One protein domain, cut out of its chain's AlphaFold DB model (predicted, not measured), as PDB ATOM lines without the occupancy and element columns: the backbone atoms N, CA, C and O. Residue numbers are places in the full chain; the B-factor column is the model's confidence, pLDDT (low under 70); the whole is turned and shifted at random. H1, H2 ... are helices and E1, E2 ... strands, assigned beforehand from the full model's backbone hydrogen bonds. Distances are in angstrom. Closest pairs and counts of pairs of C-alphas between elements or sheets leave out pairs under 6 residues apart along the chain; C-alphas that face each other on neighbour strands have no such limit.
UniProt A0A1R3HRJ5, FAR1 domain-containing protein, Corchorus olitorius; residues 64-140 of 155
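Overview. This is residues 64 to 140 of the 155 residues of the protein "FAR1 domain-containing protein" of Corchorus olitorius (UniProt A0A1R3HRJ5). A small two-stranded hairpin, E1 and E2, lies at one end of an open, extended model, and a loose pair of helices, H1 and H2, lies at the other. A long link of residues 81 to 103 bridges the space between them, and the chain folds back between the two helices without their touching. The printed part has 77 residues, with two named strands followed by two named helices; the sheet, in the order E1 - E2, is antiparallel, and the class is mixed, helices and strands. The whole is extended, with a radius of gyration of the C-alphas of 18.2 A and spans of 44 by 38 by 24 A.

Arrangement. E1, residues 64 to 68, and E2, residues 74 to 80, form a hairpin with an angle of 165 degrees between their directions. C-alphas 66 and 76 face each other at 4.5 A. N 65 and O 78 are within hydrogen-bond range at 2.8 A, as are N 75 and O 67 at 2.9 A. H1, residues 104 to 115, is apart from E1. H2, residues 121 to 138, is apart from E1, E2 and H1. Every O i to N i+4 pair is within hydrogen-bond range in H1 and H2.

Along the chain. E1 begins at C-alpha 64 (-0.499, 30.766, 9.441) and is 13.5 A long; E2 is 17.4 A long. H1 begins at C-alpha 104 (14.537, 30.983, 36.777) and is 16.8 A long. H2, 25.9 A long, ends at C-alpha 138 (24.693, 48.316, 21.159).

Size, cuts and confidence. The C-alphas farthest apart, of Glu 70 and Ser 140, are 50.2 A apart. The printed part has no cut. The link from E2 to H1 is long, with 23 residues; E1 to E2 and H1 to H2 are tight links. Residues 82 to 87 stand free, as do residues 112 to 117, of which 112 to 115 belong to H1. The mean pLDDT of the printed part is 76.6; residues 91 to 95, 119 to 127, 131, 135 and 138 to 140 are under 70.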
ATOM      1  N   LEU A  64      -1.405  31.824   9.886       88.25
ATOM      2  CA  LEU A  64      -0.499  30.766   9.441       88.25
ATOM      3  C   LEU A  64      -1.020  29.440   9.995       88.25
ATOM      4  O   LEU A  64      -1.055  29.243  11.206       88.25
ATOM      5  N   ARG A  65      -1.461  28.541   9.115       85.62
ATOM      6  CA  ARG A  65      -1.930  27.202   9.487       85.62
ATOM      7  C   ARG A  65      -0.873  26.175   9.131       85.62
ATOM      8  O   ARG A  65      -0.533  26.041   7.956       85.62
ATOM      9  N   ILE A  66      -0.408  25.434  10.129       90.12
ATOM     10  CA  ILE A  66       0.597  24.381   9.974       90.12
ATOM     11  C   ILE A  66       0.018  23.087  10.539       90.12
ATOM     12  O   ILE A  66      -0.505  23.084  11.651       90.12
ATOM     13  N   PHE A  67       0.123  21.989   9.791       85.31
ATOM     14  CA  PHE A  67      -0.285  20.664  10.256       85.31
ATOM     15  C   PHE A  67       0.837  19.652  10.039       85.31
ATOM     16  O   PHE A  67       1.599  19.734   9.074       85.31
ATOM     17  N   LYS A  68       0.933  18.683  10.950       88.94
ATOM     18  CA  LYS A  68       1.906  17.595  10.872       88.94
ATOM     19  C   LYS A  68       1.284  16.404  10.154       88.94
ATOM     20  O   LYS A  68       0.277  15.863  10.608       88.94
ATOM     21  N   LYS A  69       1.878  15.996   9.033       87.62
ATOM     22  CA  LYS A  69       1.474  14.791   8.302       87.62
ATOM     23  C   LYS A  69       2.059  13.547   8.984       87.62
ATOM     24  O   LYS A  69       3.084  13.627   9.661       87.62
ATOM     25  N   GLU A  70       1.434  12.392   8.763       79.44
ATOM     26  CA  GLU A  70       1.840  11.088   9.323       79.44
ATOM     27  C   GLU A  70       3.309  10.715   9.022       79.44
ATOM     28  O   GLU A  70       3.932   9.987   9.787       79.44
ATOM     29  N   GLU A  71       3.913  11.296   7.980       74.50
ATOM     30  CA  GLU A  71       5.324  11.105   7.602       74.50
ATOM     31  C   GLU A  71       6.332  12.013   8.344       74.50
ATOM     32  O   GLU A  71       7.419  12.252   7.831       74.50
ATOM     33  N   GLN A  72       6.002  12.568   9.518       80.25
ATOM     34  CA  GLN A  72       6.861  13.534  10.244       80.25
ATOM     35  C   GLN A  72       7.182  14.824   9.460       80.25
ATOM     36  O   GLN A  72       8.046  15.594   9.864       80.25
ATOM     37  N   LYS A  73       6.460  15.099   8.373       84.88
ATOM     38  CA  LYS A  73       6.613  16.321   7.578       84.88
ATOM     39  C   LYS A  73       5.614  17.375   8.043       84.88
ATOM     40  O   LYS A  73       4.424  17.082   8.197       84.88
ATOM     41  N   TRP A  74       6.088  18.598   8.242       87.62
ATOM     42  CA  TRP A  74       5.246  19.760   8.510       87.62
ATOM     43  C   TRP A  74       4.779  20.369   7.187       87.62
ATOM     44  O   TRP A  74       5.587  20.615   6.296       87.62
ATOM     45  N   VAL A  75       3.472  20.596   7.046       84.31
ATOM     46  CA  VAL A  75       2.882  21.207   5.848       84.31
ATOM     47  C   VAL A  75       2.159  22.486   6.248       84.31
ATOM     48  O   VAL A  75       1.302  22.480   7.135       84.31
ATOM     49  N   ILE A  76       2.494  23.584   5.571       86.00
ATOM     50  CA  ILE A  76       1.780  24.856   5.698       86.00
ATOM     51  C   ILE A  76       0.526  24.775   4.822       86.00
ATOM     52  O   ILE A  76       0.613  24.661   3.604       86.00
ATOM     53  N   SER A  77      -0.652  24.813   5.441       83.12
ATOM     54  CA  SER A  77      -1.940  24.671   4.750       83.12
ATOM     55  C   SER A  77      -2.513  26.001   4.264       83.12
ATOM     56  O   SER A  77      -3.241  26.023   3.276       83.12
ATOM     57  N   SER A  78      -2.243  27.099   4.967       78.19
ATOM     58  CA  SER A  78      -2.730  28.428   4.599       78.19
ATOM     59  C   SER A  78      -1.838  29.482   5.226       78.19
ATOM     60  O   SER A  78      -1.590  29.436   6.431       78.19
ATOM     61  N   PHE A  79      -1.410  30.449   4.422       85.88
ATOM     62  CA  PHE A  79      -0.665  31.609   4.884       85.88
ATOM     63  C   PHE A  79      -1.318  32.887   4.361       85.88
ATOM     64  O   PHE A  79      -1.468  33.078   3.156       85.88
ATOM     65  N   HIS A  80      -1.714  33.761   5.278       83.38
ATOM     66  CA  HIS A  80      -2.228  35.090   4.992       83.38
ATOM     67  C   HIS A  80      -1.271  36.118   5.597       83.38
ATOM     68  O   HIS A  80      -1.290  36.357   6.803       83.38
ATOM     69  N   ALA A  81      -0.428  36.703   4.743       81.00
ATOM     70  CA  ALA A  81       0.670  37.595   5.127       81.00
ATOM     71  C   ALA A  81       0.251  39.052   5.384       81.00
ATOM     72  O   ALA A  81       1.061  39.862   5.824       81.00
ATOM     73  N   ALA A  82      -0.979  39.429   5.028       80.25
ATOM     74  CA  ALA A  82      -1.405  40.819   5.099       80.25
ATOM     75  C   ALA A  82      -1.766  41.208   6.540       80.25
ATOM     76  O   ALA A  82      -2.717  40.674   7.120       80.25
ATOM     77  N   HIS A  83      -1.019  42.174   7.075       81.81
ATOM     78  CA  HIS A  83      -1.267  42.810   8.365       81.81
ATOM     79  C   HIS A  83      -1.982  44.146   8.171       81.81
ATOM     80  O   HIS A  83      -1.757  44.840   7.180       81.81
ATOM     81  N   ASN A  84      -2.849  44.507   9.116       79.19
ATOM     82  CA  ASN A  84      -3.488  45.825   9.153       79.19
ATOM     83  C   ASN A  84      -2.808  46.812  10.115       79.19
ATOM     84  O   ASN A  84      -3.215  47.965  10.155       79.19
ATOM     85  N   HIS A  85      -1.755  46.368  10.801       79.12
ATOM     86  CA  HIS A  85      -0.938  47.138  11.729       79.12
ATOM     87  C   HIS A  85       0.540  47.049  11.334       79.12
ATOM     88  O   HIS A  85       0.956  46.160  10.581       79.12
ATOM     89  N   GLU A  86       1.361  47.940  11.885       76.31
ATOM     90  CA  GLU A  86       2.811  47.844  11.747       76.31
ATOM     91  C   GLU A  86       3.347  46.604  12.478       76.31
ATOM     92  O   GLU A  86       2.933  46.276  13.594       76.31
ATOM     93  N   LEU A  87       4.284  45.900  11.841       80.38
ATOM     94  CA  LEU A  87       4.979  44.781  12.471       80.38
ATOM     95  C   LEU A  87       5.819  45.273  13.650       80.38
ATOM     96  O   LEU A  87       6.359  46.382  13.646       80.38
ATOM     97  N   ALA A  88       5.972  44.410  14.653       75.19
ATOM     98  CA  ALA A  88       6.790  44.722  15.808       75.19
ATOM     99  C   ALA A  88       8.226  45.063  15.386       75.19
ATOM    100  O   ALA A  88       8.956  44.245  14.828       75.19
ATOM    101  N   THR A  89       8.644  46.289  15.688       75.75
ATOM    102  CA  THR A  89      10.019  46.731  15.462       75.75
ATOM    103  C   THR A  89      10.958  46.107  16.500       75.75
ATOM    104  O   THR A  89      10.510  45.814  17.612       75.75
ATOM    105  N   PRO A  90      12.275  45.981  16.223       70.44
ATOM    106  CA  PRO A  90      13.274  45.496  17.190       70.44
ATOM    107  C   PRO A  90      13.285  46.277  18.513       70.44
ATOM    108  O   PRO A  90      13.782  45.782  19.523       70.44
ATOM    109  N   LYS A  91      12.714  47.490  18.517       69.19
ATOM    110  CA  LYS A  91      12.525  48.300  19.719       69.19
ATOM    111  C   LYS A  91      11.395  47.802  20.618       69.19
ATOM    112  O   LYS A  91      11.484  47.906  21.836       69.19
ATOM    113  N   ASN A  92      10.357  47.235  20.016       66.94
ATOM    114  CA  ASN A  92       9.172  46.741  20.708       66.94
ATOM    115  C   ASN A  92       9.247  45.227  20.954       66.94
ATOM    116  O   ASN A  92       8.573  44.722  21.847       66.94
ATOM    117  N   THR A  93      10.116  44.506  20.236       68.75
ATOM    118  CA  THR A  93      10.326  43.057  20.386       68.75
ATOM    119  C   THR A  93      10.538  42.594  21.835       68.75
ATOM    120  O   THR A  93       9.908  41.622  22.220       68.75
ATOM    121  N   PRO A  94      11.331  43.253  22.701       65.38
ATOM    122  CA  PRO A  94      11.526  42.803  24.085       65.38
ATOM    123  C   PRO A  94      10.351  43.114  25.018       65.38
ATOM    124  O   PRO A  94      10.363  42.659  26.158       65.38
ATOM    125  N   LEU A  95       9.367  43.901  24.578       68.06
ATOM    126  CA  LEU A  95       8.112  44.100  25.308       68.06
ATOM    127  C   LEU A  95       7.131  42.948  25.034       68.06
ATOM    128  O   LEU A  95       6.227  42.707  25.828       68.06
ATOM    129  N   ILE A  96       7.351  42.198  23.948       73.31
ATOM    130  CA  ILE A  96       6.556  41.028  23.587       73.31
ATOM    131  C   ILE A  96       6.889  39.876  24.524       73.31
ATOM    132  O   ILE A  96       8.046  39.475  24.687       73.31
ATOM    133  N   ARG A  97       5.849  39.276  25.107       70.12
ATOM    134  CA  ARG A  97       5.999  38.257  26.149       70.12
ATOM    135  C   ARG A  97       6.851  37.058  25.722       70.12
ATOM    136  O   ARG A  97       7.609  36.555  26.550       70.12
ATOM    137  N   SER A  98       6.737  36.615  24.471       70.56
ATOM    138  CA  SER A  98       7.495  35.481  23.922       70.56
ATOM    139  C   SER A  98       8.996  35.764  23.797       70.56
ATOM    140  O   SER A  98       9.813  34.856  23.937       70.56
ATOM    141  N   HIS A  99       9.371  37.026  23.598       70.25
ATOM    142  CA  HIS A  99      10.762  37.449  23.459       70.25
ATOM    143  C   HIS A  99      11.418  37.792  24.806       70.25
ATOM    144  O   HIS A  99      12.649  37.861  24.891       70.25
ATOM    145  N   ILE A 100      10.634  37.964  25.880       73.19
ATOM    146  CA  ILE A 100      11.173  38.234  27.219       73.19
ATOM    147  C   ILE A 100      11.834  36.976  27.789       73.19
ATOM    148  O   ILE A 100      11.182  36.028  28.235       73.19
ATOM    149  N   LYS A 101      13.163  37.012  27.892       75.06
ATOM    150  CA  LYS A 101      13.941  35.992  28.601       75.06
ATOM    151  C   LYS A 101      13.952  36.296  30.102       75.06
ATOM    152  O   LYS A 101      14.668  37.179  30.561       75.06
ATOM    153  N   ARG A 102      13.146  35.559  30.871       75.31
ATOM    154  CA  ARG A 102      13.131  35.591  32.347       75.31
ATOM    155  C   ARG A 102      14.145  34.576  32.896       75.31
ATOM    156  O   ARG A 102      14.155  33.428  32.442       75.31
ATOM    157  N   SER A 103      14.937  34.952  33.900       81.50
ATOM    158  CA  SER A 103      15.732  33.993  34.683       81.50
ATOM    159  C   SER A 103      14.822  33.076  35.510       81.50
ATOM    160  O   SER A 103      13.651  33.386  35.723       81.50
ATOM    161  N   ARG A 104      15.339  31.939  35.992       82.81
ATOM    162  CA  ARG A 104      14.537  30.983  36.777       82.81
ATOM    163  C   ARG A 104      13.994  31.598  38.069       82.81
ATOM    164  O   ARG A 104      12.796  31.576  38.276       82.81
ATOM    165  N   VAL A 105      14.844  32.292  38.828       85.62
ATOM    166  CA  VAL A 105      14.439  33.024  40.045       85.62
ATOM    167  C   VAL A 105      13.348  34.054  39.750       85.62
ATOM    168  O   VAL A 105      12.433  34.253  40.542       85.62
ATOM    169  N   GLN A 106      13.437  34.718  38.595       80.00
ATOM    170  CA  GLN A 106      12.430  35.687  38.185       80.00
ATOM    171  C   GLN A 106      11.103  35.000  37.870       80.00
ATOM    172  O   GLN A 106      10.084  35.535  38.288       80.00
ATOM    173  N   LYS A 107      11.113  33.847  37.177       82.94
ATOM    174  CA  LYS A 107       9.933  32.990  36.930       82.94
ATOM    175  C   LYS A 107       9.245  32.613  38.234       82.94
ATOM    176  O   LYS A 107       8.119  33.050  38.436       82.94
ATOM    177  N   ASP A 108       9.986  31.984  39.140       87.31
ATOM    178  CA  ASP A 108       9.469  31.520  40.429       87.31
ATOM    179  C   ASP A 108       8.835  32.673  41.232       87.31
ATOM    180  O   ASP A 108       7.744  32.544  41.781       87.31
ATOM    181  N   PHE A 109       9.474  33.850  41.250       84.62
ATOM    182  CA  PHE A 109       8.921  35.030  41.920       84.62
ATOM    183  C   PHE A 109       7.613  35.530  41.290       84.62
ATOM    184  O   PHE A 109       6.732  36.008  41.998       84.62
ATOM    185  N   MET A 110       7.471  35.455  39.967       82.25
ATOM    186  CA  MET A 110       6.244  35.905  39.306       82.25
ATOM    187  C   MET A 110       5.107  34.910  39.455       82.25
ATOM    188  O   MET A 110       3.974  35.365  39.526       82.25
ATOM    189  N   ASP A 111       5.402  33.615  39.527       83.31
ATOM    190  CA  ASP A 111       4.394  32.583  39.773       83.31
ATOM    191  C   ASP A 111       3.779  32.789  41.165       83.31
ATOM    192  O   ASP A 111       2.566  32.918  41.294       83.31
ATOM    193  N   VAL A 112       4.622  33.018  42.183       87.81
ATOM    194  CA  VAL A 112       4.163  33.388  43.533       87.81
ATOM    195  C   VAL A 112       3.310  34.660  43.510       87.81
ATOM    196  O   VAL A 112       2.273  34.728  44.162       87.81
ATOM    197  N   LEU A 113       3.722  35.698  42.778       83.62
ATOM    198  CA  LEU A 113       2.942  36.937  42.701       83.62
ATOM    199  C   LEU A 113       1.600  36.761  41.976       83.62
ATOM    200  O   LEU A 113       0.623  37.402  42.371       83.62
ATOM    201  N   ASP A 114       1.538  35.909  40.953       80.94
ATOM    202  CA  ASP A 114       0.300  35.597  40.234       80.94
ATOM    203  C   ASP A 114      -0.672  34.792  41.109       80.94
ATOM    204  O   ASP A 114      -1.865  35.102  41.113       80.94
ATOM    205  N   ASP A 115      -0.164  33.878  41.947       84.31
ATOM    206  CA  ASP A 115      -0.955  33.156  42.958       84.31
ATOM    207  C   ASP A 115      -1.647  34.120  43.941       84.31
ATOM    208  O   ASP A 115      -2.793  33.908  44.345       84.31
ATOM    209  N   PHE A 116      -0.984  35.231  44.284       83.75
ATOM    210  CA  PHE A 116      -1.561  36.313  45.093       83.75
ATOM    211  C   PHE A 116      -2.372  37.337  44.274       83.75
ATOM    212  O   PHE A 116      -2.850  38.332  44.825       83.75
ATOM    213  N   GLY A 117      -2.538  37.128  42.966       78.06
ATOM    214  CA  GLY A 117      -3.272  38.023  42.065       78.06
ATOM    215  C   GLY A 117      -2.580  39.366  41.807       78.06
ATOM    216  O   GLY A 117      -3.217  40.315  41.335       78.06
ATOM    217  N   VAL A 118      -1.286  39.478  42.113       79.19
ATOM    218  CA  VAL A 118      -0.490  40.697  41.956       79.19
ATOM    219  C   VAL A 118       0.290  40.621  40.650       79.19
ATOM    220  O   VAL A 118       1.295  39.929  40.550       79.19
ATOM    221  N   ARG A 119      -0.106  41.397  39.636       69.75
ATOM    222  CA  ARG A 119       0.679  41.506  38.395       69.75
ATOM    223  C   ARG A 119       1.915  42.393  38.624       69.75
ATOM    224  O   ARG A 119       1.745  43.587  38.890       69.75
ATOM    225  N   PRO A 120       3.157  41.889  38.476       67.06
ATOM    226  CA  PRO A 120       4.361  42.672  38.757       67.06
ATOM    227  C   PRO A 120       4.689  43.698  37.657       67.06
ATOM    228  O   PRO A 120       5.663  43.563  36.917       67.06
ATOM    229  N   LYS A 121       3.919  44.791  37.594       67.25
ATOM    230  CA  LYS A 121       4.134  45.919  36.663       67.25
ATOM    231  C   LYS A 121       5.507  46.588  36.850       67.25
ATOM    232  O   LYS A 121       6.123  47.060  35.900       67.25
ATOM    233  N   ALA A 122       6.029  46.594  38.079       62.88
ATOM    234  CA  ALA A 122       7.349  47.144  38.397       62.88
ATOM    235  C   ALA A 122       8.503  46.342  37.771       62.88
ATOM    236  O   ALA A 122       9.515  46.923  37.374       62.88
ATOM    237  N   LEU A 123       8.346  45.021  37.662       65.50
ATOM    238  CA  LEU A 123       9.353  44.146  37.072       65.50
ATOM    239  C   LEU A 123       9.404  44.331  35.548       65.50
ATOM    240  O   LEU A 123      10.482  44.439  34.976       65.50
ATOM    241  N   GLU A 124       8.240  44.467  34.915       69.75
ATOM    242  CA  GLU A 124       8.101  44.774  33.489       69.75
ATOM    243  C   GLU A 124       8.758  46.118  33.128       69.75
ATOM    244  O   GLU A 124       9.600  46.189  32.234       69.75
ATOM    245  N   ASN A 125       8.502  47.158  33.930       67.38
ATOM    246  CA  ASN A 125       9.137  48.470  33.771       67.38
ATOM    247  C   ASN A 125      10.661  48.437  33.970       67.38
ATOM    248  O   ASN A 125      11.388  49.214  33.348       67.38
ATOM    249  N   ARG A 126      11.164  47.580  34.866       66.19
ATOM    250  CA  ARG A 126      12.605  47.429  35.094       66.19
ATOM    251  C   ARG A 126      13.288  46.807  33.877       66.19
ATOM    252  O   ARG A 126      14.309  47.340  33.451       66.19
ATOM    253  N   TYR A 127      12.704  45.761  33.289       68.19
ATOM    254  CA  TYR A 127      13.236  45.162  32.063       68.19
ATOM    255  C   TYR A 127      13.221  46.137  30.889       68.19
ATOM    256  O   TYR A 127      14.223  46.234  30.185       68.19
ATOM    257  N   ALA A 128      12.141  46.907  30.716       70.25
ATOM    258  CA  ALA A 128      12.066  47.924  29.667       70.25
ATOM    259  C   ALA A 128      13.221  48.941  29.780       70.25
ATOM    260  O   ALA A 128      13.888  49.253  28.796       70.25
ATOM    261  N   LYS A 129      13.532  49.387  31.005       71.12
ATOM    262  CA  LYS A 129      14.652  50.305  31.276       71.12
ATOM    263  C   LYS A 129      16.026  49.668  31.072       71.12
ATOM    264  O   LYS A 129      16.936  50.337  30.588       71.12
ATOM    265  N   GLU A 130      16.216  48.422  31.503       72.81
ATOM    266  CA  GLU A 130      17.472  47.685  31.301       72.81
ATOM    267  C   GLU A 130      17.734  47.461  29.807       72.81
ATOM    268  O   GLU A 130      18.854  47.670  29.339       72.81
ATOM    269  N   TRP A 131      16.693  47.146  29.037       67.56
ATOM    270  CA  TRP A 131      16.795  47.016  27.591       67.56
ATOM    271  C   TRP A 131      17.104  48.346  26.906       67.56
ATOM    272  O   TRP A 131      18.011  48.392  26.086       67.56
ATOM    273  N   GLU A 132      16.425  49.439  27.260       70.88
ATOM    274  CA  GLU A 132      16.669  50.728  26.604       70.88
ATOM    275  C   GLU A 132      18.114  51.213  26.816       70.88
ATOM    276  O   GLU A 132      18.712  51.835  25.935       70.88
ATOM    277  N   LYS A 133      18.713  50.870  27.964       73.88
ATOM    278  CA  LYS A 133      20.147  51.064  28.209       73.88
ATOM    279  C   LYS A 133      20.995  50.188  27.286       73.88
ATOM    280  O   LYS A 133      21.887  50.715  26.629       73.88
ATOM    281  N   ASN A 134      20.699  48.889  27.202       71.06
ATOM    282  CA  ASN A 134      21.441  47.952  26.353       71.06
ATOM    283  C   ASN A 134      21.350  48.319  24.861       71.06
ATOM    284  O   ASN A 134      22.371  48.356  24.183       71.06
ATOM    285  N   PHE A 135      20.164  48.669  24.364       68.88
ATOM    286  CA  PHE A 135      19.938  49.107  22.986       68.88
ATOM    287  C   PHE A 135      20.791  50.337  22.645       68.88
ATOM    288  O   PHE A 135      21.560  50.316  21.688       68.88
ATOM    289  N   LYS A 136      20.772  51.364  23.509       70.56
ATOM    290  CA  LYS A 136      21.613  52.565  23.346       70.56
ATOM    291  C   LYS A 136      23.108  52.241  23.328       70.56
ATOM    292  O   LYS A 136      23.851  52.904  22.613       70.56
ATOM    293  N   THR A 137      23.556  51.249  24.100       71.62
ATOM    294  CA  THR A 137      24.965  50.820  24.092       71.62
ATOM    295  C   THR A 137      25.343  49.975  22.875       71.62
ATOM    296  O   THR A 137      26.466  50.115  22.398       71.62
ATOM    297  N   MET A 138      24.437  49.141  22.350       66.06
ATOM    298  CA  MET A 138      24.693  48.316  21.159       66.06
ATOM    299  C   MET A 138      24.769  49.152  19.878       66.06
ATOM    300  O   MET A 138      25.605  48.869  19.026       66.06
ATOM    301  N   ASP A 139      23.963  50.211  19.778       64.44
ATOM    302  CA  ASP A 139      23.961  51.112  18.618       64.44
ATOM    303  C   ASP A 139      25.007  52.239  18.731       64.44
ATOM    304  O   ASP A 139      25.230  53.005  17.790       64.44
ATOM    305  N   SER A 140      25.663  52.368  19.889       67.56
ATOM    306  CA  SER A 140      26.759  53.318  20.075       67.56
ATOM    307  C   SER A 140      28.060  52.785  19.475       67.56
ATOM    308  O   SER A 140      28.388  51.609  19.621       67.56
TER     309      SER A 140